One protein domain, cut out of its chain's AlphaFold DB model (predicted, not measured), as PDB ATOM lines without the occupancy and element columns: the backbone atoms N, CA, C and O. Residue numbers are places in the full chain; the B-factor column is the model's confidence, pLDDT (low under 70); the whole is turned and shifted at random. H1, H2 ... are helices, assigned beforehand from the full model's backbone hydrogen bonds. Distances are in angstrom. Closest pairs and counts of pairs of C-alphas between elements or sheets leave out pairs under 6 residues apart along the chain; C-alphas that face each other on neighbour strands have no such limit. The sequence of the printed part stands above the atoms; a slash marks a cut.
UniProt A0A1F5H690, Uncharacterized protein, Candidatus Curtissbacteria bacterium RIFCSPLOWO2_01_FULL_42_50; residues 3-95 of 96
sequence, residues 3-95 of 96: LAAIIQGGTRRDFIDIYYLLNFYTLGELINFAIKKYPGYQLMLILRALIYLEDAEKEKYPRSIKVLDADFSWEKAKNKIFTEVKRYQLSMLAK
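AT A GLANCE: This is residues 3 to 95 of the 96 residues of an uncharacterized protein of Candidatus Curtissbacteria bacterium RIFCSPLOWO2_01_FULL_42_50 (UniProt A0A1F5H690). One long helix, H6, makes one side; H2 and H3 meet it steeply, and short H1 bridges them away from H6, with H4 packed on H1. The printed part has 93 residues with six named helices, H1 to H6 in chain order, and no named strand: all helix, compact, radius of gyration of the C-alphas 13.3 A, spans 41 by 27 by 21 A.

IN THESE COORDINATES: H6, residues 74 to 93, measures 29.1 A and ends at C-alpha 93 (23.760, -24.261, 18.585). H1, residues 3 to 7, begins at C-alpha 3 (36.696, -37.005, 4.988). H2 is residues 12 to 21, H3 27 to 37, H4 43 to 49, H5 54 to 57.

HOW THE PARTS SIT: H6 touches H2 at a steep tilt of 59 degrees, with residues 77 to 81 alone; the closest C-alphas, Tyr 19 and Ala 77, are 5.5 A apart. Every O i to N i+4 pair is within hydrogen-bond range in H1, H2, H3, H4 and H6; H5 is too short for one.

THE WHOLE: The printed part has no cut. The H5 to H6 link is long. Residues 54 to 63 and 95 have pLDDT under 70.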
ATOM      1  N   LEU A   3      37.362 -36.796   3.689       80.38
ATOM      2  CA  LEU A   3      36.696 -37.005   4.988       80.38
ATOM      3  C   LEU A   3      36.387 -38.485   5.279       80.38
ATOM      4  O   LEU A   3      36.475 -38.908   6.423       80.38
ATOM      5  N   ALA A   4      36.096 -39.295   4.256       80.81
ATOM      6  CA  ALA A   4      35.888 -40.736   4.432       80.81
ATOM      7  C   ALA A   4      37.178 -41.478   4.819       80.81
ATOM      8  O   ALA A   4      37.120 -42.476   5.532       80.81
ATOM      9  N   ALA A   5      38.334 -41.000   4.346       82.50
ATOM     10  CA  ALA A   5      39.634 -41.532   4.749       82.50
ATOM     11  C   ALA A   5      39.950 -41.144   6.200       82.50
ATOM     12  O   ALA A   5      40.373 -41.992   6.972       82.50
ATOM     13  N   ILE A   6      39.642 -39.900   6.592       84.38
ATOM     14  CA  ILE A   6      39.814 -39.417   7.969       84.38
ATOM     15  C   ILE A   6      39.013 -40.248   8.976       84.38
ATOM     16  O   ILE A   6      39.561 -40.655   9.996       84.38
ATOM     17  N   ILE A   7      37.762 -40.587   8.653       83.62
ATOM     18  CA  ILE A   7      36.915 -41.451   9.494       83.62
ATOM     19  C   ILE A   7      37.517 -42.849   9.707       83.62
ATOM     20  O   ILE A   7      37.311 -43.445  10.759       83.62
ATOM     21  N   GLN A   8      38.262 -43.376   8.735       81.81
ATOM     22  CA  GLN A   8      38.837 -44.727   8.770       81.81
ATOM     23  C   GLN A   8      40.273 -44.761   9.326       81.81
ATOM     24  O   GLN A   8      40.995 -45.725   9.087       81.81
ATOM     25  N   GLY A   9      40.689 -43.725  10.061       78.06
ATOM     26  CA  GLY A   9      42.058 -43.591  10.570       78.06
ATOM     27  C   GLY A   9      42.946 -42.810   9.606       78.06
ATOM     28  O   GLY A   9      43.945 -43.329   9.115       78.06
ATOM     29  N   GLY A  10      42.533 -41.579   9.291       80.44
ATOM     30  CA  GLY A  10      43.195 -40.721   8.306       80.44
ATOM     31  C   GLY A  10      44.698 -40.570   8.499       80.44
ATOM     32  O   GLY A  10      45.210 -40.548   9.614       80.44
ATOM     33  N   THR A  11      45.396 -40.382   7.384       86.44
ATOM     34  CA  THR A  11      46.835 -40.099   7.380       86.44
ATOM     35  C   THR A  11      47.093 -38.602   7.466       86.44
ATOM     36  O   THR A  11      46.223 -37.789   7.137       86.44
ATOM     37  N   ARG A  12      48.329 -38.204   7.788       87.00
ATOM     38  CA  ARG A  12      48.734 -36.786   7.778       87.00
ATOM     39  C   ARG A  12      48.396 -36.083   6.454       87.00
ATOM     40  O   ARG A  12      47.984 -34.926   6.459       87.00
ATOM     41  N   ARG A  13      48.503 -36.788   5.322       87.50
ATOM     42  CA  ARG A  13      48.134 -36.266   3.994       87.50
ATOM     43  C   ARG A  13      46.652 -35.920   3.899       87.50
ATOM     44  O   ARG A  13      46.316 -34.894   3.322       87.50
ATOM     45  N   ASP A  14      45.772 -36.751   4.449       90.06
ATOM     46  CA  ASP A  14      44.329 -36.521   4.345       90.06
ATOM     47  C   ASP A  14      43.905 -35.264   5.111       90.06
ATOM     48  O   ASP A  14      43.088 -34.491   4.613       90.06
ATOM     49  N   PHE A  15      44.520 -35.004   6.266       91.06
ATOM     50  CA  PHE A  15      44.318 -33.759   7.011       91.06
ATOM     51  C   PHE A  15      44.916 -32.540   6.300       91.06
ATOM     52  O   PHE A  15      44.290 -31.482   6.297       91.06
ATOM     53  N   ILE A  16      46.079 -32.674   5.651       91.69
ATOM     54  CA  ILE A  16      46.649 -31.607   4.807       91.69
ATOM     55  C   ILE A  16      45.691 -31.256   3.664       91.69
ATOM     56  O   ILE A  16      45.424 -30.080   3.417       91.69
ATOM     57  N   ASP A  17      45.115 -32.262   3.006       92.31
ATOM     58  CA  ASP A  17      44.150 -32.030   1.936       92.31
ATOM     59  C   ASP A  17      42.896 -31.315   2.463       92.31
ATOM     60  O   ASP A  17      42.418 -30.378   1.827       92.31
ATOM     61  N   ILE A  18      42.387 -31.681   3.648       94.25
ATOM     62  CA  ILE A  18      41.285 -30.940   4.289       94.25
ATOM     63  C   ILE A  18      41.685 -29.499   4.612       94.25
ATOM     64  O   ILE A  18      40.915 -28.586   4.327       94.25
ATOM     65  N   TYR A  19      42.879 -29.271   5.160       94.69
ATOM     66  CA  TYR A  19      43.383 -27.931   5.465       94.69
ATOM     67  C   TYR A  19      43.343 -27.000   4.241       94.69
ATOM     68  O   TYR A  19      42.867 -25.860   4.347       94.69
ATOM     69  N   TYR A  20      43.780 -27.499   3.081       95.06
ATOM     70  CA  TYR A  20      43.737 -26.744   1.829       95.06
ATOM     71  C   TYR A  20      42.327 -26.632   1.253       95.06
ATOM     72  O   TYR A  20      41.960 -25.561   0.775       95.06
ATOM     73  N   LEU A  21      41.503 -27.681   1.338       95.75
ATOM     74  CA  LEU A  21      40.103 -27.624   0.902       95.75
ATOM     75  C   LEU A  21      39.293 -26.588   1.692       95.75
ATOM     76  O   LEU A  21      38.442 -25.920   1.110       95.75
ATOM     77  N   LEU A  22      39.613 -26.378   2.971       95.88
ATOM     78  CA  LEU A  22      39.036 -25.320   3.807       95.88
ATOM     79  C   LEU A  22      39.433 -23.893   3.368       95.88
ATOM     80  O   LEU A  22      39.074 -22.932   4.040       95.88
ATOM     81  N   ASN A  23      40.248 -23.707   2.323       94.38
ATOM     82  CA  ASN A  23      40.425 -22.393   1.678       94.38
ATOM     83  C   ASN A  23      39.358 -22.118   0.606       94.38
ATOM     84  O   ASN A  23      39.178 -20.970   0.218       94.38
ATOM     85  N   PHE A  24      38.676 -23.157   0.119       96.12
ATOM     86  CA  PHE A  24      37.730 -23.070  -0.997       96.12
ATOM     87  C   PHE A  24      36.296 -23.390  -0.583       96.12
ATOM     88  O   PHE A  24      35.359 -22.892  -1.195       96.12
ATOM     89  N   TYR A  25      36.134 -24.220   0.446       96.75
ATOM     90  CA  TYR A  25      34.844 -24.687   0.931       96.75
ATOM     91  C   TYR A  25      34.741 -24.487   2.438       96.75
ATOM     92  O   TYR A  25      35.708 -24.680   3.179       96.75
ATOM     93  N   THR A  26      33.541 -24.174   2.905       96.44
ATOM     94  CA  THR A  26      33.204 -24.235   4.325       96.44
ATOM     95  C   THR A  26      33.228 -25.683   4.816       96.44
ATOM     96  O   THR A  26      33.006 -26.633   4.058       96.44
ATOM     97  N   LEU A  27      33.429 -25.878   6.123       96.00
ATOM     98  CA  LEU A  27      33.352 -27.219   6.702       96.00
ATOM     99  C   LEU A  27      31.977 -27.875   6.468       96.00
ATOM    100  O   LEU A  27      31.907 -29.071   6.194       96.00
ATOM    101  N   GLY A  28      30.893 -27.094   6.511       95.50
ATOM    102  CA  GLY A  28      29.541 -27.585   6.233       95.50
ATOM    103  C   GLY A  28      29.371 -28.110   4.806       95.50
ATOM    104  O   GLY A  28      28.776 -29.167   4.612       95.50
ATOM    105  N   GLU A  29      29.943 -27.434   3.806       95.81
ATOM    106  CA  GLU A  29      29.941 -27.917   2.418       95.81
ATOM    107  C   GLU A  29      30.730 -29.218   2.272       95.81
ATOM    108  O   GLU A  29      30.232 -30.171   1.674       95.81
ATOM    109  N   LEU A  30      31.919 -29.306   2.880       95.19
ATOM    110  CA  LEU A  30      32.719 -30.533   2.859       95.19
ATOM    111  C   LEU A  30      31.972 -31.710   3.500       95.19
ATOM    112  O   LEU A  30      31.975 -32.815   2.951       95.19
ATOM    113  N   ILE A  31      31.296 -31.477   4.627       93.50
ATOM    114  CA  ILE A  31      30.440 -32.469   5.289       93.50
ATOM    115  C   ILE A  31      29.273 -32.869   4.381       93.50
ATOM    116  O   ILE A  31      29.021 -34.061   4.205       93.50
ATOM    117  N   ASN A  32      28.596 -31.909   3.750       93.06
ATOM    118  CA  ASN A  32      27.498 -32.190   2.825       93.06
ATOM    119  C   ASN A  32      27.964 -33.023   1.626       93.06
ATOM    120  O   ASN A  32      27.279 -33.966   1.230       93.06
ATOM    121  N   PHE A  33      29.150 -32.745   1.078       93.06
ATOM    122  CA  PHE A  33      29.750 -33.581   0.039       93.06
ATOM    123  C   PHE A  33      30.034 -35.001   0.545       93.06
ATOM    124  O   PHE A  33      29.813 -35.966  -0.194       93.06
ATOM    125  N   ALA A  34      30.471 -35.147   1.803       90.81
ATOM    126  CA  ALA A  34      30.693 -36.449   2.433       90.81
ATOM    127  C   ALA A  34      29.401 -37.253   2.521       90.81
ATOM    128  O   ALA A  34      29.364 -38.386   2.049       90.81
ATOM    129  N   ILE A  35      28.354 -36.653   3.085       90.62
ATOM    130  CA  ILE A  35      27.063 -37.298   3.333       90.62
ATOM    131  C   ILE A  35      26.367 -37.621   2.011       90.62
ATOM    132  O   ILE A  35      25.865 -38.726   1.837       90.62
ATOM    133  N   LYS A  36      26.405 -36.714   1.027       91.00
ATOM    134  CA  LYS A  36      25.828 -36.969  -0.302       91.00
ATOM    135  C   LYS A  36      26.476 -38.175  -0.986       91.00
ATOM    136  O   LYS A  36      25.796 -38.921  -1.683       91.00
ATOM    137  N   LYS A  37      27.788 -38.365  -0.802       89.12
ATOM    138  CA  LYS A  37      28.521 -39.503  -1.373       89.12
ATOM    139  C   LYS A  37      28.408 -40.775  -0.526       89.12
ATOM    140  O   LYS A  37      28.439 -41.867  -1.084       89.12
ATOM    141  N   TYR A  38      28.288 -40.634   0.793       88.25
ATOM    142  CA  TYR A  38      28.209 -41.723   1.768       88.25
ATOM    143  C   TYR A  38      27.081 -41.442   2.782       88.25
ATOM    144  O   TYR A  38      27.356 -40.986   3.895       88.25
ATOM    145  N   PRO A  39      25.811 -41.731   2.433       85.06
ATOM    146  CA  PRO A  39      24.649 -41.351   3.251       85.06
ATOM    147  C   PRO A  39      24.622 -41.968   4.655       85.06
ATOM    148  O   PRO A  39      23.978 -41.433   5.550       85.06
ATOM    149  N   GLY A  40      25.331 -43.083   4.866       84.50
ATOM    150  CA  GLY A  40      25.429 -43.753   6.165       84.50
ATOM    151  C   GLY A  40      26.393 -43.097   7.160       84.50
ATOM    152  O   GLY A  40      26.476 -43.540   8.304       84.50
ATOM    153  N   TYR A  41      27.148 -42.068   6.760       87.25
ATOM    154  CA  TYR A  41      28.057 -41.379   7.673       87.25
ATOM    155  C   TYR A  41      27.323 -40.380   8.555       87.25
ATOM    156  O   TYR A  41      26.724 -39.414   8.090       87.25
ATOM    157  N   GLN A  42      27.435 -40.595   9.863       89.75
ATOM    158  CA  GLN A  42      26.871 -39.706  10.865       89.75
ATOM    159  C   GLN A  42      27.744 -38.460  11.029       89.75
ATOM    160  O   GLN A  42      28.969 -38.554  11.128       89.75
ATOM    161  N   LEU A  43      27.108 -37.291  11.143       90.19
ATOM    162  CA  LEU A  43      27.788 -36.008  11.344       90.19
ATOM    163  C   LEU A  43      28.788 -36.053  12.510       90.19
ATOM    164  O   LEU A  43      29.934 -35.635  12.362       90.19
ATOM    165  N   MET A  44      28.375 -36.610  13.649       89.44
ATOM    166  CA  MET A  44      29.217 -36.705  14.846       89.44
ATOM    167  C   MET A  44      30.484 -37.534  14.618       89.44
ATOM    168  O   MET A  44      31.535 -37.198  15.159       89.44
ATOM    169  N   LEU A  45      30.409 -38.576  13.783       90.06
ATOM    170  CA  LEU A  45      31.566 -39.392  13.424       90.06
ATOM    171  C   LEU A  45      32.572 -38.583  12.594       90.06
ATOM    172  O   LEU A  45      33.769 -38.635  12.866       90.06
ATOM    173  N   ILE A  46      32.082 -37.792  11.633       91.38
ATOM    174  CA  ILE A  46      32.917 -36.915  10.799       91.38
ATOM    175  C   ILE A  46      33.616 -35.864  11.668       91.38
ATOM    176  O   ILE A  46      34.831 -35.699  11.577       91.38
ATOM    177  N   LEU A  47      32.862 -35.178  12.535       92.62
ATOM    178  CA  LEU A  47      33.411 -34.144  13.415       92.62
ATOM    179  C   LEU A  47      34.438 -34.723  14.389       92.62
ATOM    180  O   LEU A  47      35.503 -34.140  14.556       92.62
ATOM    181  N   ARG A  48      34.163 -35.889  14.986       90.12
ATOM    182  CA  ARG A  48      35.117 -36.563  15.875       90.12
ATOM    183  C   ARG A  48      36.413 -36.895  15.142       90.12
ATOM    184  O   ARG A  48      37.488 -36.567  15.634       90.12
ATOM    185  N   ALA A  49      36.320 -37.494  13.958       89.81
ATOM    186  CA  ALA A  49      37.495 -37.875  13.183       89.81
ATOM    187  C   ALA A  49      38.354 -36.660  12.774       89.81
ATOM    188  O   ALA A  49      39.573 -36.761  12.709       89.81
ATOM    189  N   LEU A  50      37.736 -35.489  12.573       90.31
ATOM    190  CA  LEU A  50      38.436 -34.230  12.298       90.31
ATOM    191  C   LEU A  50      39.162 -33.616  13.502       90.31
ATOM    192  O   LEU A  50      39.937 -32.690  13.297       90.31
ATOM    193  N   ILE A  51      38.912 -34.072  14.731       86.94
ATOM    194  CA  ILE A  51      39.569 -33.547  15.943       86.94
ATOM    195  C   ILE A  51      40.668 -34.507  16.429       86.94
ATOM    196  O   ILE A  51      41.657 -34.070  17.012       86.94
ATOM    197  N   TYR A  52      40.546 -35.806  16.141       80.12
ATOM    198  CA  TYR A  52      41.518 -36.844  16.508       80.12
ATOM    199  C   TYR A  52      42.756 -36.861  15.579       80.12
ATOM    200  O   TYR A  52      43.103 -37.882  14.991       80.12
ATOM    201  N   LEU A  53      43.446 -35.720  15.434       72.75
ATOM    202  CA  LEU A  53      44.656 -35.610  14.596       72.75
ATOM    203  C   LEU A  53      45.889 -36.284  15.210       72.75
ATOM    204  O   LEU A  53      46.816 -36.625  14.479       72.75
ATOM    205  N   GLU A  54      45.907 -36.493  16.526       67.56
ATOM    206  CA  GLU A  54      47.030 -37.128  17.233       67.56
ATOM    207  C   GLU A  54      47.293 -38.563  16.760       67.56
ATOM    208  O   GLU A  54      48.438 -39.011  16.726       67.56
ATOM    209  N   ASP A  55      46.253 -39.287  16.343       65.38
ATOM    210  CA  ASP A  55      46.415 -40.648  15.825       65.38
ATOM    211  C   ASP A  55      47.071 -40.654  14.436       65.38
ATOM    212  O   ASP A  55      47.810 -41.582  14.109       65.38
ATOM    213  N   ALA A  56      46.906 -39.577  13.659       69.19
ATOM    214  CA  ALA A  56      47.600 -39.396  12.386       69.19
ATOM    215  C   ALA A  56      49.092 -39.061  12.565       69.19
ATOM    216  O   ALA A  56      49.889 -39.311  11.661       69.19
ATOM    217  N   GLU A  57      49.497 -38.509  13.716       66.69
ATOM    218  CA  GLU A  57      50.913 -38.282  14.045       66.69
ATOM    219  C   GLU A  57      51.632 -39.584  14.427       66.69
ATOM    220  O   GLU A  57      52.832 -39.718  14.188       66.69
ATOM    221  N   LYS A  58      50.901 -40.568  14.967       67.25
ATOM    222  CA  LYS A  58      51.428 -41.882  15.381       67.25
ATOM    223  C   LYS A  58      51.534 -42.889  14.230       67.25
ATOM    224  O   LYS A  58      51.755 -44.077  14.478       67.25
ATOM    225  N   GLU A  59      51.367 -42.449  12.981       66.06
ATOM    226  CA  GLU A  59      51.484 -43.305  11.800       66.06
ATOM    227  C   GLU A  59      52.869 -43.980  11.789       66.06
ATOM    228  O   GLU A  59      53.890 -43.336  11.563       66.06
ATOM    229  N   LYS A  60      52.909 -45.297  12.053       54.97
ATOM    230  CA  LYS A  60      54.153 -46.084  12.208       54.97
ATOM    231  C   LYS A  60      55.064 -46.060  10.977       54.97
ATOM    232  O   LYS A  60      56.259 -46.305  11.109       54.97
ATOM    233  N   TYR A  61      54.506 -45.786   9.799       60.72
ATOM    234  CA  TYR A  61      55.220 -45.750   8.525       60.72
ATOM    235  C   TYR A  61      54.801 -44.513   7.726       60.72
ATOM    236  O   TYR A  61      54.038 -44.634   6.763       60.72
ATOM    237  N   PRO A  62      55.263 -43.311   8.112       65.06
ATOM    238  CA  PRO A  62      54.879 -42.104   7.409       65.06
ATOM    239  C   PRO A  62      55.450 -42.173   5.993       65.06
ATOM    240  O   PRO A  62      56.666 -42.189   5.788       65.06
ATOM    241  N   ARG A  63      54.574 -42.202   4.984       67.25
ATOM    242  CA  ARG A  63      55.015 -41.937   3.611       67.25
ATOM    243  C   ARG A  63      55.631 -40.543   3.582       67.25
ATOM    244  O   ARG A  63      55.072 -39.611   4.154       67.25
ATOM    245  N   SER A  64      56.768 -40.392   2.911       70.00
ATOM    246  CA  SER A  64      57.425 -39.096   2.758       70.00
ATOM    247  C   SER A  64      56.464 -38.114   2.077       70.00
ATOM    248  O   SER A  64      56.171 -38.238   0.888       70.00
ATOM    249  N   ILE A  65      55.930 -37.157   2.835       74.62
ATOM    250  CA  ILE A  65      55.061 -36.094   2.323       74.62
ATOM    251  C   ILE A  65      55.907 -34.833   2.224       74.62
ATOM    252  O   ILE A  65      56.396 -34.326   3.232       74.62
ATOM    253  N   LYS A  66      56.056 -34.310   1.005       78.38
ATOM    254  CA  LYS A  66      56.658 -33.000   0.760       78.38
ATOM    255  C   LYS A  66      55.548 -32.020   0.406       78.38
ATOM    256  O   LYS A  66      54.908 -32.165  -0.633       78.38
ATOM    257  N   VAL A  67      55.309 -31.052   1.284       83.44
ATOM    258  CA  VAL A  67      54.441 -29.906   0.996       83.44
ATOM    259  C   VAL A  67      55.316 -28.828   0.353       83.44
ATOM    260  O   VAL A  67      56.399 -28.546   0.857       83.44
ATOM    261  N   LEU A  68      54.898 -28.306  -0.804       87.31
ATOM    262  CA  LEU A  68      55.668 -27.312  -1.573       87.31
ATOM    263  C   LEU A  68      55.383 -25.867  -1.144       87.31
ATOM    264  O   LEU A  68      56.120 -24.960  -1.510       87.31
ATOM    265  N   ASP A  69      54.317 -25.672  -0.376       89.38
ATOM    266  CA  ASP A  69      53.983 -24.414   0.273       89.38
ATOM    267  C   ASP A  69      54.968 -24.160   1.424       89.38
ATOM    268  O   ASP A  69      54.991 -24.898   2.411       89.38
ATOM    269  N   ALA A  70      55.806 -23.134   1.266       87.12
ATOM    270  CA  ALA A  70      56.846 -22.777   2.228       87.12
ATOM    271  C   ALA A  70      56.275 -22.253   3.557       87.12
ATOM    272  O   ALA A  70      56.942 -22.348   4.586       87.12
ATOM    273  N   ASP A  71      55.039 -21.748   3.551       88.75
ATOM    274  CA  ASP A  71      54.375 -21.227   4.744       88.75
ATOM    275  C   ASP A  71      53.607 -22.308   5.508       88.75
ATOM    276  O   ASP A  71      53.074 -22.053   6.599       88.75
ATOM    277  N   PHE A  72      53.544 -23.526   4.971       91.62
ATOM    278  CA  PHE A  72      52.844 -24.626   5.603       91.62
ATOM    279  C   PHE A  72      53.540 -25.072   6.894       91.62
ATOM    280  O   PHE A  72      54.733 -25.374   6.931       91.62
ATOM    281  N   SER A  73      52.752 -25.228   7.958       91.56
ATOM    282  CA  SER A  73      53.161 -25.987   9.134       91.56
ATOM    283  C   SER A  73      52.026 -26.886   9.601       91.56
ATOM    284  O   SER A  73      50.842 -26.597   9.414       91.56
ATOM    285  N   TRP A  74      52.388 -27.996  10.237       88.62
ATOM    286  CA  TRP A  74      51.395 -28.930  10.751       88.62
ATOM    287  C   TRP A  74      50.522 -28.310  11.844       88.62
ATOM    288  O   TRP A  74      49.309 -28.493  11.837       88.62
ATOM    289  N   GLU A  75      51.108 -27.484  12.710       90.50
ATOM    290  CA  GLU A  75      50.360 -26.723  13.717       90.50
ATOM    291  C   GLU A  75      49.340 -25.768  13.084       90.50
ATOM    292  O   GLU A  75      48.202 -25.689  13.547       90.50
ATOM    293  N   LYS A  76      49.689 -25.093  11.975       92.94
ATOM    294  CA  LYS A  76      48.727 -24.263  11.225       92.94
ATOM    295  C   LYS A  76      47.554 -25.101  10.716       92.94
ATOM    296  O   LYS A  76      46.407 -24.664  10.818       92.94
ATOM    297  N   ALA A  77      47.827 -26.305  10.209       92.50
ATOM    298  CA  ALA A  77      46.785 -27.214   9.743       92.50
ATOM    299  C   ALA A  77      45.852 -27.655  10.878       92.50
ATOM    300  O   ALA A  77      44.635 -27.496  10.755       92.50
ATOM    301  N   LYS A  78      46.420 -28.120  12.000       91.88
ATOM    302  CA  LYS A  78      45.665 -28.521  13.198       91.88
ATOM    303  C   LYS A  78      44.767 -27.391  13.699       91.88
ATOM    304  O   LYS A  78      43.557 -27.569  13.821       91.88
ATOM    305  N   ASN A  79      45.342 -26.206  13.903       94.25
ATOM    306  CA  ASN A  79      44.624 -25.049  14.436       94.25
ATOM    307  C   ASN A  79      43.489 -24.587  13.521       94.25
ATOM    308  O   ASN A  79      42.402 -24.255  14.004       94.25
ATOM    309  N   LYS A  80      43.710 -24.591  12.201       95.56
ATOM    310  CA  LYS A  80      42.669 -24.225  11.239       95.56
ATOM    311  C   LYS A  80      41.517 -25.230  11.256       95.56
ATOM    312  O   LYS A  80      40.367 -24.816  11.370       95.56
ATOM    313  N   ILE A  81      41.811 -26.530  11.189       95.12
ATOM    314  CA  ILE A  81      40.780 -27.581  11.207       95.12
ATOM    315  C   ILE A  81      39.971 -27.509  12.506       95.12
ATOM    316  O   ILE A  81      38.742 -27.485  12.456       95.12
ATOM    317  N   PHE A  82      40.638 -27.388  13.657       94.81
ATOM    318  CA  PHE A  82      39.966 -27.282  14.952       94.81
ATOM    319  C   PHE A  82      39.065 -26.044  15.044       94.81
ATOM    320  O   PHE A  82      37.928 -26.124  15.514       94.81
ATOM    321  N   THR A  83      39.546 -24.902  14.547       96.00
ATOM    322  CA  THR A  83      38.785 -23.648  14.524       96.00
ATOM    323  C   THR A  83      37.526 -23.775  13.671       96.00
ATOM    324  O   THR A  83      36.452 -23.362  14.107       96.00
ATOM    325  N   GLU A  84      37.628 -24.386  12.492       96.88
ATOM    326  CA  GLU A  84      36.481 -24.585  11.605       96.88
ATOM    327  C   GLU A  84      35.481 -25.604  12.167       96.88
ATOM    328  O   GLU A  84      34.273 -25.377  12.090       96.88
ATOM    329  N   VAL A  85      35.950 -26.668  12.830       95.69
ATOM    330  CA  VAL A  85      35.077 -27.603  13.565       95.69
ATOM    331  C   VAL A  85      34.330 -26.888  14.688       95.69
ATOM    332  O   VAL A  85      33.106 -26.998  14.772       95.69
ATOM    333  N   LYS A  86      35.032 -26.095  15.506       95.06
ATOM    334  CA  LYS A  86      34.420 -25.306  16.584       95.06
ATOM    335  C   LYS A  86      33.398 -24.308  16.038       95.06
ATOM    336  O   LYS A  86      32.290 -24.219  16.563       95.06
ATOM    337  N   ARG A  87      33.742 -23.577  14.973       95.75
ATOM    338  CA  ARG A  87      32.840 -22.632  14.293       95.75
ATOM    339  C   ARG A  87      31.575 -23.336  13.812       95.75
ATOM    340  O   ARG A  87      30.475 -22.844  14.057       95.75
ATOM    341  N   TYR A  88      31.726 -24.494  13.172       95.69
ATOM    342  CA  TYR A  88      30.601 -25.288  12.699       95.69
ATOM    343  C   TYR A  88      29.708 -25.741  13.861       95.69
ATOM    344  O   TYR A  88      28.504 -25.506  13.820       95.69
ATOM    345  N   GLN A  89      30.280 -26.296  14.934       93.88
ATOM    346  CA  GLN A  89      29.525 -26.710  16.123       93.88
ATOM    347  C   GLN A  89      28.755 -25.549  16.767       93.88
ATOM    348  O   GLN A  89      27.574 -25.696  17.067       93.88
ATOM    349  N   LEU A  90      29.380 -24.376  16.918       94.44
ATOM    350  CA  LEU A  90      28.704 -23.180  17.437       94.44
ATOM    351  C   LEU A  90      27.547 -22.737  16.531       94.44
ATOM    352  O   LEU A  90      26.482 -22.376  17.027       94.44
ATOM    353  N   SER A  91      27.719 -22.818  15.209       93.19
ATOM    354  CA  SER A  91      26.651 -22.487  14.257       93.19
ATOM    355  C   SER A  91      25.445 -23.432  14.333       93.19
ATOM    356  O   SER A  91      24.343 -23.036  13.966       93.19
ATOM    357  N   MET A  92      25.637 -24.664  14.823       89.69
ATOM    358  CA  MET A  92      24.544 -25.613  15.065       89.69
ATOM    359  C   MET A  92      23.744 -25.241  16.316       89.69
ATOM    360  O   MET A  92      22.534 -25.428  16.337       89.69
ATOM    361  N   LEU A  93      24.405 -24.692  17.340       87.81
ATOM    362  CA  LEU A  93      23.760 -24.261  18.585       87.81
ATOM    363  C   LEU A  93      22.971 -22.960  18.407       87.81
ATOM    364  O   LEU A  93      21.911 -22.810  18.992       87.81
ATOM    365  N   ALA A  94      23.467 -22.040  17.577       79.56
ATOM    366  CA  ALA A  94      22.816 -20.754  17.310       79.56
ATOM    367  C   ALA A  94      21.568 -20.847  16.407       79.56
ATOM    368  O   ALA A  94      20.895 -19.845  16.185       79.56
ATOM    369  N   LYS A  95      21.286 -22.024  15.834       60.53
ATOM    370  CA  LYS A  95      20.104 -22.287  14.997       60.53
ATOM    371  C   LYS A  95      18.905 -22.826  15.793       60.53
ATOM    372  O   LYS A  95      17.917 -23.222  15.176       60.53
TER     373      LYS A  95